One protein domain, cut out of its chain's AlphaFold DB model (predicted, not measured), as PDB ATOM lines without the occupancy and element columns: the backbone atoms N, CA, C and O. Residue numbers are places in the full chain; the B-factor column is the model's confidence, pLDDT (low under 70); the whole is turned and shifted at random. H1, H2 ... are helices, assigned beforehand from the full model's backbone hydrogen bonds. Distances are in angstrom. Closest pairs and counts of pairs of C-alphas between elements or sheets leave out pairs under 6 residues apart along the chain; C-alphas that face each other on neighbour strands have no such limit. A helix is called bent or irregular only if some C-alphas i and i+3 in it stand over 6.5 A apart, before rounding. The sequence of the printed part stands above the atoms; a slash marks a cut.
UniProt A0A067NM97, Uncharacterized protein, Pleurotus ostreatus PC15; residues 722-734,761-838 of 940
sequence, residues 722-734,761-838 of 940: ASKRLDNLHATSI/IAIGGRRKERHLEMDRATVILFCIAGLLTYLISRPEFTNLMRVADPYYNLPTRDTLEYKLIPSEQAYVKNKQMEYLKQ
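What this domain is: This is residues 722 to 734 and 761 to 838 of the 940 residues of an uncharacterized protein of Pleurotus ostreatus PC15 (UniProt A0A067NM97). Two long helices, H2 and H5, meet about at right angles as a lopsided T, with H5 as the bar and the last part of H2 crossing it. H1 sits in the angle on one side of H2, with its first residues near the meeting point; the short H3 and then H4 lie on the other side, and residues 829 to 838 at the far end of the bar stick out. The printed part has 91 residues with five named helices, H1 to H5 in chain order, and no named strand, and its class is all helix. It is only just compact, close to loose, with a radius of gyration of the C-alphas of 14.6 A, and flat in outline, spanning 45 by 36 by 19 A.

How they stand to each other: H1, residues 722 to 734, touches H2, residues 761 to 784, at a steep tilt of 39 degrees, opposite ways; the closest C-alphas, those of Ala 722 and Arg 776, are 5.2 A apart. With residues 722 to 724 alone H1 also touches H5, residues 813 to 836, closest at the C-alphas of Lys 724 and Tyr 827, 6.6 A apart. H5 is the hub and touches three helices. H2 touches H5 with residues 775 to 783 alone, about perpendicular at 83 degrees; the C-alphas of Val 779 and Ile 821 are closest, at 6.0 A, and H5 has a kink of 27 degrees near residue 821. H3, residues 789 to 793, touches H5, the C-alphas of Ser 793 and Arg 813 being closest at 5.9 A. H4, residues 795 to 804, touches no helix; it is close to H3 but not clearly touching, with the closest C-alphas, Leu 791 and Phe 797, 6.8 A apart. In H2 and H4 every O i to N i+4 pair is within hydrogen-bond range, against 8 of 9 in H1, 18 of 20 in H5 and 0 of 1 in H3, where 2 of 2 O i to N i+3 pairs are within range.

Where its parts are: H1 begins at C-alpha 722, (14.551, -2.466, 3.859), and is 18.8 A long. H2 begins at C-alpha 761, (32.177, 7.722, 8.571), and is 34.3 A long. H3 measures 8.0 A and H4 14.1 A. H5, 32.4 A long, ends at C-alpha 836, (-7.452, 0.023, 8.083), and is only just irregular, with C-alphas 818 and 821 6.8 A apart.

The domain as a whole: The C-alphas farthest apart, those of Pro 795 and Gln 838, are 45.8 A apart. Residues 735 to 760 are not printed, and C-alphas 734 and 761 are 18.4 A apart across this cut. H2 to H3 and H3 to H4 are tight links, and H4 to H5 is a short one. The mean pLDDT of the printed part is 93.5, and no printed residue is under 70.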
ATOM      1  N   ALA A 722      13.739  -3.532   4.422       95.50
ATOM      2  CA  ALA A 722      14.551  -2.466   3.859       95.50
ATOM      3  C   ALA A 722      13.870  -1.103   4.063       95.50
ATOM      4  O   ALA A 722      14.482  -0.208   4.649       95.50
ATOM      5  N   SER A 723      12.582  -0.976   3.712       96.38
ATOM      6  CA  SER A 723      11.819   0.264   3.924       96.38
ATOM      7  C   SER A 723      11.750   0.652   5.399       96.38
ATOM      8  O   SER A 723      12.107   1.772   5.744       96.38
ATOM      9  N   LYS A 724      11.421  -0.278   6.310       96.31
ATOM     10  CA  LYS A 724      11.352   0.030   7.752       96.31
ATOM     11  C   LYS A 724      12.698   0.491   8.321       96.31
ATOM     12  O   LYS A 724      12.730   1.219   9.312       96.31
ATOM     13  N   ARG A 725      13.822   0.081   7.728       96.06
ATOM     14  CA  ARG A 725      15.158   0.544   8.130       96.06
ATOM     15  C   ARG A 725      15.501   1.910   7.536       96.06
ATOM     16  O   ARG A 725      16.118   2.694   8.249       96.06
ATOM     17  N   LEU A 726      15.054   2.213   6.318       95.31
ATOM     18  CA  LEU A 726      15.159   3.547   5.712       95.31
ATOM     19  C   LEU A 726      14.299   4.576   6.460       95.31
ATOM     20  O   LEU A 726      14.846   5.586   6.891       95.31
ATOM     21  N   ASP A 727      13.029   4.264   6.762       94.88
ATOM     22  CA  ASP A 727      12.149   5.095   7.609       94.88
ATOM     23  C   ASP A 727      12.873   5.562   8.884       94.88
ATOM     24  O   ASP A 727      12.782   6.715   9.295       94.88
ATOM     25  N   ASN A 728      13.567   4.627   9.544       94.38
ATOM     26  CA  ASN A 728      14.226   4.868  10.820       94.38
ATOM     27  C   ASN A 728      15.488   5.732  10.658       94.38
ATOM     28  O   ASN A 728      15.769   6.528  11.548       94.38
ATOM     29  N   LEU A 729      16.231   5.585   9.552       92.56
ATOM     30  CA  LEU A 729      17.394   6.420   9.230       92.56
ATOM     31  C   LEU A 729      16.965   7.861   8.925       92.56
ATOM     32  O   LEU A 729      17.519   8.806   9.491       92.56
ATOM     33  N   HIS A 730      15.928   8.030   8.102       91.88
ATOM     34  CA  HIS A 730      15.376   9.341   7.752       91.88
ATOM     35  C   HIS A 730      14.766  10.036   8.975       91.88
ATOM     36  O   HIS A 730      15.043  11.210   9.210       91.88
ATOM     37  N   ALA A 731      14.058   9.296   9.834       91.62
ATOM     38  CA  ALA A 731      13.559   9.816  11.107       91.62
ATOM     39  C   ALA A 731      14.678  10.254  12.074       91.62
ATOM     40  O   ALA A 731      14.500  11.248  12.777       91.62
ATOM     41  N   THR A 732      15.830   9.566  12.114       89.88
ATOM     42  CA  THR A 732      16.984  10.043  12.904       89.88
ATOM     43  C   THR A 732      17.636  11.288  12.303       89.88
ATOM     44  O   THR A 732      17.959  12.203  13.050       89.88
ATOM     45  N   SER A 733      17.749  11.373  10.973       83.75
ATOM     46  CA  SER A 733      18.337  12.532  10.280       83.75
ATOM     47  C   SER A 733      17.596  13.842  10.594       83.75
ATOM     48  O   SER A 733      18.216  14.867  10.864       83.75
ATOM     49  N   ILE A 734      16.261  13.789  10.649       82.56
ATOM     50  CA  ILE A 734      15.410  14.941  10.995       82.56
ATOM     51  C   ILE A 734      15.570  15.347  12.474       82.56
ATOM     52  O   ILE A 734      15.488  16.527  12.800       82.56
ATOM     53  N   ILE A 761      33.416   8.102   7.879       71.19
ATOM     54  CA  ILE A 761      32.177   7.722   8.571       71.19
ATOM     55  C   ILE A 761      30.950   8.154   7.752       71.19
ATOM     56  O   ILE A 761      30.061   7.331   7.540       71.19
ATOM     57  N   ALA A 762      30.919   9.377   7.215       73.31
ATOM     58  CA  ALA A 762      29.817   9.880   6.388       73.31
ATOM     59  C   ALA A 762      29.667   9.126   5.049       73.31
ATOM     60  O   ALA A 762      28.552   8.826   4.619       73.31
ATOM     61  N   ILE A 763      30.774   8.762   4.395       79.00
ATOM     62  CA  ILE A 763      30.781   7.890   3.205       79.00
ATOM     63  C   ILE A 763      30.293   6.481   3.579       79.00
ATOM     64  O   ILE A 763      29.436   5.917   2.896       79.00
ATOM     65  N   GLY A 764      30.775   5.921   4.694       79.56
ATOM     66  CA  GLY A 764      30.343   4.613   5.199       79.56
ATOM     67  C   GLY A 764      28.876   4.561   5.653       79.56
ATOM     68  O   GLY A 764      28.267   3.492   5.599       79.56
ATOM     69  N   GLY A 765      28.307   5.692   6.080       82.81
ATOM     70  CA  GLY A 765      26.883   5.871   6.365       82.81
ATOM     71  C   GLY A 765      26.053   5.851   5.084       82.81
ATOM     72  O   GLY A 765      25.280   4.915   4.881       82.81
ATOM     73  N   ARG A 766      26.306   6.806   4.176       86.31
ATOM     74  CA  ARG A 766      25.604   6.935   2.884       86.31
ATOM     75  C   ARG A 766      25.660   5.657   2.039       86.31
ATOM     76  O   ARG A 766      24.687   5.309   1.381       86.31
ATOM     77  N   ARG A 767      26.757   4.891   2.102       90.94
ATOM     78  CA  ARG A 767      26.845   3.574   1.449       90.94
ATOM     79  C   ARG A 767      25.896   2.534   2.063       90.94
ATOM     80  O   ARG A 767      25.279   1.779   1.324       90.94
ATOM     81  N   LYS A 768      25.751   2.476   3.393       91.50
ATOM     82  CA  LYS A 768      24.800   1.551   4.048       91.50
ATOM     83  C   LYS A 768      23.351   1.909   3.744       91.50
ATOM     84  O   LYS A 768      22.537   1.003   3.624       91.50
ATOM     85  N   GLU A 769      23.051   3.198   3.649       93.50
ATOM     86  CA  GLU A 769      21.743   3.715   3.256       93.50
ATOM     87  C   GLU A 769      21.420   3.329   1.809       93.50
ATOM     88  O   GLU A 769      20.471   2.579   1.594       93.50
ATOM     89  N   ARG A 770      22.299   3.658   0.852       94.19
ATOM     90  CA  ARG A 770      22.177   3.243  -0.556       94.19
ATOM     91  C   ARG A 770      21.987   1.735  -0.720       94.19
ATOM     92  O   ARG A 770      21.115   1.302  -1.460       94.19
ATOM     93  N   HIS A 771      22.760   0.910  -0.009       95.44
ATOM     94  CA  HIS A 771      22.582  -0.547  -0.054       95.44
ATOM     95  C   HIS A 771      21.168  -0.986   0.398       95.44
ATOM     96  O   HIS A 771      20.675  -2.003  -0.079       95.44
ATOM     97  N   LEU A 772      20.502  -0.241   1.291       96.00
ATOM     98  CA  LEU A 772      19.118  -0.513   1.704       96.00
ATOM     99  C   LEU A 772      18.090   0.017   0.708       96.00
ATOM    100  O   LEU A 772      17.050  -0.610   0.523       96.00
ATOM    101  N   GLU A 773      18.378   1.130   0.040       96.12
ATOM    102  CA  GLU A 773      17.590   1.598  -1.102       96.12
ATOM    103  C   GLU A 773      17.651   0.581  -2.246       96.12
ATOM    104  O   GLU A 773      16.623   0.277  -2.843       96.12
ATOM    105  N   MET A 774      18.812  -0.041  -2.473       96.75
ATOM    106  CA  MET A 774      18.989  -1.136  -3.427       96.75
ATOM    107  C   MET A 774      18.297  -2.434  -2.976       96.75
ATOM    108  O   MET A 774      17.619  -3.044  -3.803       96.75
ATOM    109  N   ASP A 775      18.368  -2.839  -1.696       97.38
ATOM    110  CA  ASP A 775      17.562  -3.958  -1.155       97.38
ATOM    111  C   ASP A 775      16.057  -3.701  -1.415       97.38
ATOM    112  O   ASP A 775      15.348  -4.565  -1.935       97.38
ATOM    113  N   ARG A 776      15.571  -2.490  -1.095       97.25
ATOM    114  CA  ARG A 776      14.168  -2.064  -1.266       97.25
ATOM    115  C   ARG A 776      13.751  -2.050  -2.736       97.25
ATOM    116  O   ARG A 776      12.723  -2.630  -3.075       97.25
ATOM    117  N   ALA A 777      14.542  -1.424  -3.603       96.94
ATOM    118  CA  ALA A 777      14.291  -1.359  -5.040       96.94
ATOM    119  C   ALA A 777      14.306  -2.755  -5.678       96.94
ATOM    120  O   ALA A 777      13.474  -3.034  -6.536       96.94
ATOM    121  N   THR A 778      15.173  -3.658  -5.207       96.75
ATOM    122  CA  THR A 778      15.188  -5.064  -5.640       96.75
ATOM    123  C   THR A 778      13.876  -5.767  -5.276       96.75
ATOM    124  O   THR A 778      13.278  -6.412  -6.132       96.75
ATOM    125  N   VAL A 779      13.374  -5.615  -4.043       97.56
ATOM    126  CA  VAL A 779      12.076  -6.203  -3.653       97.56
ATOM    127  C   VAL A 779      10.923  -5.604  -4.461       97.56
ATOM    128  O   VAL A 779      10.094  -6.353  -4.971       97.56
ATOM    129  N   ILE A 780      10.885  -4.278  -4.627       96.38
ATOM    130  CA  ILE A 780       9.860  -3.585  -5.424       96.38
ATOM    131  C   ILE A 780       9.864  -4.092  -6.873       96.38
ATOM    132  O   ILE A 780       8.813  -4.465  -7.386       96.38
ATOM    133  N   LEU A 781      11.037  -4.170  -7.508       96.25
ATOM    134  CA  LEU A 781      11.189  -4.650  -8.880       96.25
ATOM    135  C   LEU A 781      10.681  -6.090  -9.034       96.25
ATOM    136  O   LEU A 781       9.872  -6.360  -9.917       96.25
ATOM    137  N   PHE A 782      11.113  -7.010  -8.167       96.88
ATOM    138  CA  PHE A 782      10.716  -8.415  -8.283       96.88
ATOM    139  C   PHE A 782       9.236  -8.645  -7.943       96.88
ATOM    140  O   PHE A 782       8.572  -9.407  -8.641       96.88
ATOM    141  N   CYS A 783       8.693  -7.974  -6.924       95.38
ATOM    142  CA  CYS A 783       7.301  -8.165  -6.513       95.38
ATOM    143  C   CYS A 783       6.282  -7.439  -7.402       95.38
ATOM    144  O   CYS A 783       5.218  -8.001  -7.642       95.38
ATOM    145  N   ILE A 784       6.569  -6.223  -7.887       94.56
ATOM    146  CA  ILE A 784       5.600  -5.437  -8.676       94.56
ATOM    147  C   ILE A 784       5.685  -5.765 -10.171       94.56
ATOM    148  O   ILE A 784       4.650  -5.902 -10.811       94.56
ATOM    149  N   ALA A 785       6.885  -5.965 -10.733       95.06
ATOM    150  CA  ALA A 785       7.031  -6.366 -12.139       95.06
ATOM    151  C   ALA A 785       6.930  -7.893 -12.358       95.06
ATOM    152  O   ALA A 785       7.208  -8.377 -13.453       95.06
ATOM    153  N   GLY A 786       6.561  -8.664 -11.323       93.25
ATOM    154  CA  GLY A 786       6.329 -10.111 -11.413       93.25
ATOM    155  C   GLY A 786       7.560 -10.939 -11.801       93.25
ATOM    156  O   GLY A 786       7.415 -12.020 -12.377       93.25
ATOM    157  N   LEU A 787       8.776 -10.446 -11.537       96.38
ATOM    158  CA  LEU A 787       9.998 -11.108 -11.993       96.38
ATOM    159  C   LEU A 787      10.266 -12.398 -11.216       96.38
ATOM    160  O   LEU A 787      10.249 -12.439  -9.985       96.38
ATOM    161  N   LEU A 788      10.609 -13.453 -11.953       96.69
ATOM    162  CA  LEU A 788      10.948 -14.749 -11.377       96.69
ATOM    163  C   LEU A 788      12.247 -14.642 -10.568       96.69
ATOM    164  O   LEU A 788      13.306 -14.305 -11.093       96.69
ATOM    165  N   THR A 789      12.174 -14.979  -9.285       96.50
ATOM    166  CA  THR A 789      13.234 -14.810  -8.270       96.50
ATOM    167  C   THR A 789      14.586 -15.426  -8.631       96.50
ATOM    168  O   THR A 789      15.613 -14.932  -8.173       96.50
ATOM    169  N   TYR A 790      14.635 -16.455  -9.485       96.62
ATOM    170  CA  TYR A 790      15.904 -17.012  -9.971       96.62
ATOM    171  C   TYR A 790      16.734 -16.007 -10.788       96.62
ATOM    172  O   TYR A 790      17.948 -16.182 -10.903       96.62
ATOM    173  N   LEU A 791      16.110 -14.960 -11.346       97.12
ATOM    174  CA  LEU A 791      16.787 -13.922 -12.122       97.12
ATOM    175  C   LEU A 791      17.812 -13.146 -11.284       97.12
ATOM    176  O   LEU A 791      18.796 -12.680 -11.845       97.12
ATOM    177  N   ILE A 792      17.673 -13.072  -9.954       97.25
ATOM    178  CA  ILE A 792      18.682 -12.404  -9.115       97.25
ATOM    179  C   ILE A 792      20.017 -13.167  -9.081       97.25
ATOM    180  O   ILE A 792      21.079 -12.556  -9.018       97.25
ATOM    181  N   SER A 793      19.973 -14.499  -9.199       96.25
ATOM    182  CA  SER A 793      21.157 -15.368  -9.254       96.25
ATOM    183  C   SER A 793      21.724 -15.531 -10.672       96.25
ATOM    184  O   SER A 793      22.660 -16.307 -10.872       96.25
ATOM    185  N   ARG A 794      21.163 -14.849 -11.680       97.50
ATOM    186  CA  ARG A 794      21.679 -14.887 -13.055       97.50
ATOM    187  C   ARG A 794      22.982 -14.082 -13.164       97.50
ATOM    188  O   ARG A 794      23.063 -12.988 -12.593       97.50
ATOM    189  N   PRO A 795      24.004 -14.572 -13.892       97.50
ATOM    190  CA  PRO A 795      25.254 -13.836 -14.068       97.50
ATOM    191  C   PRO A 795      25.047 -12.511 -14.811       97.50
ATOM    192  O   PRO A 795      25.758 -11.554 -14.525       97.50
ATOM    193  N   GLU A 796      24.052 -12.422 -15.695       97.44
ATOM    194  CA  GLU A 796      23.677 -11.205 -16.420       97.44
ATOM    195  C   GLU A 796      23.224 -10.105 -15.442       97.44
ATOM    196  O   GLU A 796      23.820  -9.029 -15.393       97.44
ATOM    197  N   PHE A 797      22.255 -10.411 -14.570       96.19
ATOM    198  CA  PHE A 797      21.779  -9.492 -13.527       96.19
ATOM    199  C   PHE A 797      22.878  -9.173 -12.499       96.19
ATOM    200  O   PHE A 797      23.042  -8.029 -12.080       96.19
ATOM    201  N   THR A 798      23.699 -10.166 -12.146       96.00
ATOM    202  CA  THR A 798      24.851  -9.978 -11.249       96.00
ATOM    203  C   THR A 798      25.900  -9.033 -11.843       96.00
ATOM    204  O   THR A 798      26.505  -8.248 -11.112       96.00
ATOM    205  N   ASN A 799      26.132  -9.086 -13.156       97.00
ATOM    206  CA  ASN A 799      27.061  -8.191 -13.840       97.00
ATOM    207  C   ASN A 799      26.485  -6.776 -13.957       97.00
ATOM    208  O   ASN A 799      27.184  -5.836 -13.592       97.00
ATOM    209  N   LEU A 800      25.214  -6.628 -14.354       96.62
ATOM    210  CA  LEU A 800      24.505  -5.341 -14.385       96.62
ATOM    211  C   LEU A 800      24.597  -4.617 -13.033       96.62
ATOM    212  O   LEU A 800      25.040  -3.472 -12.959       96.62
ATOM    213  N   MET A 801      24.261  -5.312 -11.943       95.94
ATOM    214  CA  MET A 801      24.300  -4.731 -10.599       95.94
ATOM    215  C   MET A 801      25.730  -4.424 -10.122       95.94
ATOM    216  O   MET A 801      25.915  -3.470  -9.374       95.94
ATOM    217  N   ARG A 802      26.748  -5.166 -10.589       95.00
ATOM    218  CA  ARG A 802      28.169  -4.869 -10.320       95.00
ATOM    219  C   ARG A 802      28.691  -3.671 -11.123       95.00
ATOM    220  O   ARG A 802      29.614  -3.012 -10.659       95.00
ATOM    221  N   VAL A 803      28.139  -3.392 -12.304       96.56
ATOM    222  CA  VAL A 803      28.440  -2.164 -13.060       96.56
ATOM    223  C   VAL A 803      27.783  -0.956 -12.385       96.56
ATOM    224  O   VAL A 803      28.443   0.061 -12.205       96.56
ATOM    225  N   ALA A 804      26.527  -1.092 -11.943       94.56
ATOM    226  CA  ALA A 804      25.790  -0.026 -11.261       94.56
ATOM    227  C   ALA A 804      26.368   0.335  -9.877       94.56
ATOM    228  O   ALA A 804      26.546   1.511  -9.571       94.56
ATOM    229  N   ASP A 805      26.683  -0.658  -9.037       94.56
ATOM    230  CA  ASP A 805      27.437  -0.451  -7.796       94.56
ATOM    231  C   ASP A 805      28.346  -1.677  -7.518       94.56
ATOM    232  O   ASP A 805      27.886  -2.695  -6.991       94.56
ATOM    233  N   PRO A 806      29.662  -1.615  -7.826       94.75
ATOM    234  CA  PRO A 806      30.598  -2.735  -7.630       94.75
ATOM    235  C   PRO A 806      30.865  -3.054  -6.152       94.75
ATOM    236  O   PRO A 806      31.612  -3.980  -5.827       94.75
ATOM    237  N   TYR A 807      30.294  -2.258  -5.251       94.44
ATOM    238  CA  TYR A 807      30.453  -2.313  -3.814       94.44
ATOM    239  C   TYR A 807      29.199  -2.842  -3.095       94.44
ATOM    240  O   TYR A 807      29.280  -3.114  -1.886       94.44
ATOM    241  N   TYR A 808      28.088  -3.032  -3.811       95.44
ATOM    242  CA  TYR A 808      26.860  -3.666  -3.339       95.44
ATOM    243  C   TYR A 808      26.965  -5.198  -3.394       95.44
ATOM    244  O   TYR A 808      27.227  -5.801  -4.434       95.44
ATOM    245  N   ASN A 809      26.732  -5.851  -2.252       94.56
ATOM    246  CA  ASN A 809      26.644  -7.308  -2.184       94.56
ATOM    247  C   ASN A 809      25.216  -7.728  -2.542       94.56
ATOM    248  O   ASN A 809      24.335  -7.684  -1.683       94.56
ATOM    249  N   LEU A 810      25.008  -8.122  -3.799       96.06
ATOM    250  CA  LEU A 810      23.708  -8.542  -4.319       96.06
ATOM    251  C   LEU A 810      23.073  -9.660  -3.457       96.06
ATOM    252  O   LEU A 810      23.772 -10.618  -3.105       96.06
ATOM    253  N   PRO A 811      21.767  -9.594  -3.131       96.50
ATOM    254  CA  PRO A 811      21.079 -10.678  -2.437       96.50
ATOM    255  C   PRO A 811      21.091 -11.970  -3.264       96.50
ATOM    256  O   PRO A 811      20.799 -11.956  -4.457       96.50
ATOM    257  N   THR A 812      21.362 -13.112  -2.629       96.31
ATOM    258  CA  THR A 812      21.090 -14.417  -3.257       96.31
ATOM    259  C   THR A 812      19.583 -14.625  -3.423       96.31
ATOM    260  O   THR A 812      18.795 -14.017  -2.691       96.31
ATOM    261  N   ARG A 813      19.168 -15.542  -4.309       96.44
ATOM    262  CA  ARG A 813      17.767 -15.995  -4.414       96.44
ATOM    263  C   ARG A 813      17.145 -16.283  -3.040       96.44
ATOM    264  O   ARG A 813      16.094 -15.740  -2.728       96.44
ATOM    265  N   ASP A 814      17.838 -17.039  -2.195       94.38
ATOM    266  CA  ASP A 814      17.377 -17.400  -0.848       94.38
ATOM    267  C   ASP A 814      17.259 -16.179   0.080       94.38
ATOM    268  O   ASP A 814      16.375 -16.106   0.936       94.38
ATOM    269  N   THR A 815      18.141 -15.188  -0.092       94.94
ATOM    270  CA  THR A 815      18.086 -13.916   0.643       94.94
ATOM    271  C   THR A 815      16.883 -13.083   0.201       94.94
ATOM    272  O   THR A 815      16.234 -12.459   1.042       94.94
ATOM    273  N   LEU A 816      16.552 -13.095  -1.093       96.25
ATOM    274  CA  LEU A 816      15.362 -12.447  -1.633       96.25
ATOM    275  C   LEU A 816      14.082 -13.148  -1.138       96.25
ATOM    276  O   LEU A 816      13.269 -12.520  -0.460       96.25
ATOM    277  N   GLU A 817      13.948 -14.451  -1.403       94.44
ATOM    278  CA  GLU A 817      12.759 -15.267  -1.112       94.44
ATOM    279  C   GLU A 817      12.468 -15.429   0.382       94.44
ATOM    280  O   GLU A 817      11.322 -15.283   0.797       94.44
ATOM    281  N   TYR A 818      13.473 -15.721   1.214       90.25
ATOM    282  CA  TYR A 818      13.245 -16.116   2.612       90.25
ATOM    283  C   TYR A 818      13.497 -15.013   3.643       90.25
ATOM    284  O   TYR A 818      13.252 -15.233   4.833       90.25
ATOM    285  N   LYS A 819      13.989 -13.841   3.223       92.00
ATOM    286  CA  LYS A 819      14.322 -12.727   4.126       92.00
ATOM    287  C   LYS A 819      13.822 -11.377   3.616       92.00
ATOM    288  O   LYS A 819      13.089 -10.723   4.354       92.00
ATOM    289  N   LEU A 820      14.194 -10.933   2.415       95.44
ATOM    290  CA  LEU A 820      13.820  -9.594   1.941       95.44
ATOM    291  C   LEU A 820      12.315  -9.500   1.657       95.44
ATOM    292  O   LEU A 820      11.633  -8.755   2.356       95.44
ATOM    293  N   ILE A 821      11.776 -10.318   0.745       95.12
ATOM    294  CA  ILE A 821      10.338 -10.318   0.422       95.12
ATOM    295  C   ILE A 821       9.472 -10.539   1.684       95.12
ATOM    296  O   ILE A 821       8.577  -9.728   1.918       95.12
ATOM    297  N   PRO A 822       9.729 -11.527   2.573       92.94
ATOM    298  CA  PRO A 822       8.851 -11.777   3.722       92.94
ATOM    299  C   PRO A 822       9.003 -10.780   4.881       92.94
ATOM    300  O   PRO A 822       8.123 -10.721   5.741       92.94
ATOM    301  N   SER A 823      10.098 -10.010   4.944       93.81
ATOM    302  CA  SER A 823      10.220  -8.900   5.903       93.81
ATOM    303  C   SER A 823       9.542  -7.635   5.384       93.81
ATOM    304  O   SER A 823       8.869  -6.948   6.151       93.81
ATOM    305  N   GLU A 824       9.637  -7.369   4.081       96.12
ATOM    306  CA  GLU A 824       8.935  -6.267   3.428       96.12
ATOM    307  C   GLU A 824       7.416  -6.509   3.397       96.12
ATOM    308  O   GLU A 824       6.649  -5.611   3.729       96.12
ATOM    309  N   GLN A 825       6.974  -7.750   3.166       93.00
ATOM    310  CA  GLN A 825       5.584  -8.189   3.353       93.00
ATOM    311  C   GLN A 825       5.072  -7.872   4.769       93.00
ATOM    312  O   GLN A 825       3.943  -7.413   4.927       93.00
ATOM    313  N   ALA A 826       5.891  -8.082   5.808       91.94
ATOM    314  CA  ALA A 826       5.523  -7.749   7.185       91.94
ATOM    315  C   ALA A 826       5.441  -6.227   7.422       91.94
ATOM    316  O   ALA A 826       4.593  -5.778   8.196       91.94
ATOM    317  N   TYR A 827       6.267  -5.428   6.736       95.12
ATOM    318  CA  TYR A 827       6.175  -3.965   6.749       95.12
ATOM    319  C   TYR A 827       4.911  -3.457   6.047       95.12
ATOM    320  O   TYR A 827       4.136  -2.722   6.661       95.12
ATOM    321  N   VAL A 828       4.652  -3.913   4.818       94.00
ATOM    322  CA  VAL A 828       3.446  -3.570   4.048       94.00
ATOM    323  C   VAL A 828       2.185  -4.006   4.796       94.00
ATOM    324  O   VAL A 828       1.307  -3.175   5.005       94.00
ATOM    325  N   LYS A 829       2.122  -5.242   5.315       91.62
ATOM    326  CA  LYS A 829       0.979  -5.714   6.118       91.62
ATOM    327  C   LYS A 829       0.791  -4.870   7.379       91.62
ATOM    328  O   LYS A 829      -0.335  -4.499   7.682       91.62
ATOM    329  N   ASN A 830       1.857  -4.483   8.089       91.94
ATOM    330  CA  ASN A 830       1.709  -3.562   9.220       91.94
ATOM    331  C   ASN A 830       1.184  -2.180   8.782       91.94
ATOM    332  O   ASN A 830       0.326  -1.631   9.465       91.94
ATOM    333  N   LYS A 831       1.624  -1.644   7.635       94.12
ATOM    334  CA  LYS A 831       1.113  -0.376   7.085       94.12
ATOM    335  C   LYS A 831      -0.351  -0.455   6.645       94.12
ATOM    336  O   LYS A 831      -1.117   0.446   6.971       94.12
ATOM    337  N   GLN A 832      -0.766  -1.548   6.012       94.12
ATOM    338  CA  GLN A 832      -2.169  -1.821   5.685       94.12
ATOM    339  C   GLN A 832      -3.026  -1.905   6.957       94.12
ATOM    340  O   GLN A 832      -4.069  -1.266   7.038       94.12
ATOM    341  N   MET A 833      -2.558  -2.601   8.001       90.69
ATOM    342  CA  MET A 833      -3.258  -2.636   9.292       90.69
ATOM    343  C   MET A 833      -3.211  -1.288  10.040       90.69
ATOM    344  O   MET A 833      -4.099  -1.020  10.839       90.69
ATOM    345  N   GLU A 834      -2.207  -0.431   9.829       92.00
ATOM    346  CA  GLU A 834      -2.186   0.953  10.338       92.00
ATOM    347  C   GLU A 834      -3.199   1.849   9.605       92.00
ATOM    348  O   GLU A 834      -3.817   2.697  10.246       92.00
ATOM    349  N   TYR A 835      -3.412   1.637   8.304       94.06
ATOM    350  CA  TYR A 835      -4.414   2.343   7.502       94.06
ATOM    351  C   TYR A 835      -5.842   1.901   7.840       94.06
ATOM    352  O   TYR A 835      -6.657   2.723   8.251       94.06
ATOM    353  N   LEU A 836      -6.126   0.594   7.799       92.19
ATOM    354  CA  LEU A 836      -7.452   0.023   8.083       92.19
ATOM    355  C   LEU A 836      -7.963   0.319   9.509       92.19
ATOM    356  O   LEU A 836      -9.153   0.202   9.764       92.19
ATOM    357  N   LYS A 837      -7.101   0.747  10.445       88.62
ATOM    358  CA  LYS A 837      -7.504   1.268  11.772       88.62
ATOM    359  C   LYS A 837      -8.282   2.575  11.735       88.62
ATOM    360  O   LYS A 837      -8.949   2.893  12.713       88.62
ATOM    361  N   GLN A 838      -8.094   3.349  10.674       90.69
ATOM    362  CA  GLN A 838      -8.586   4.715  10.515       90.69
ATOM    363  C   GLN A 838      -9.813   4.769   9.593       90.69
ATOM    364  O   GLN A 838     -10.326   5.850   9.332       90.69
TER     365      GLN A 838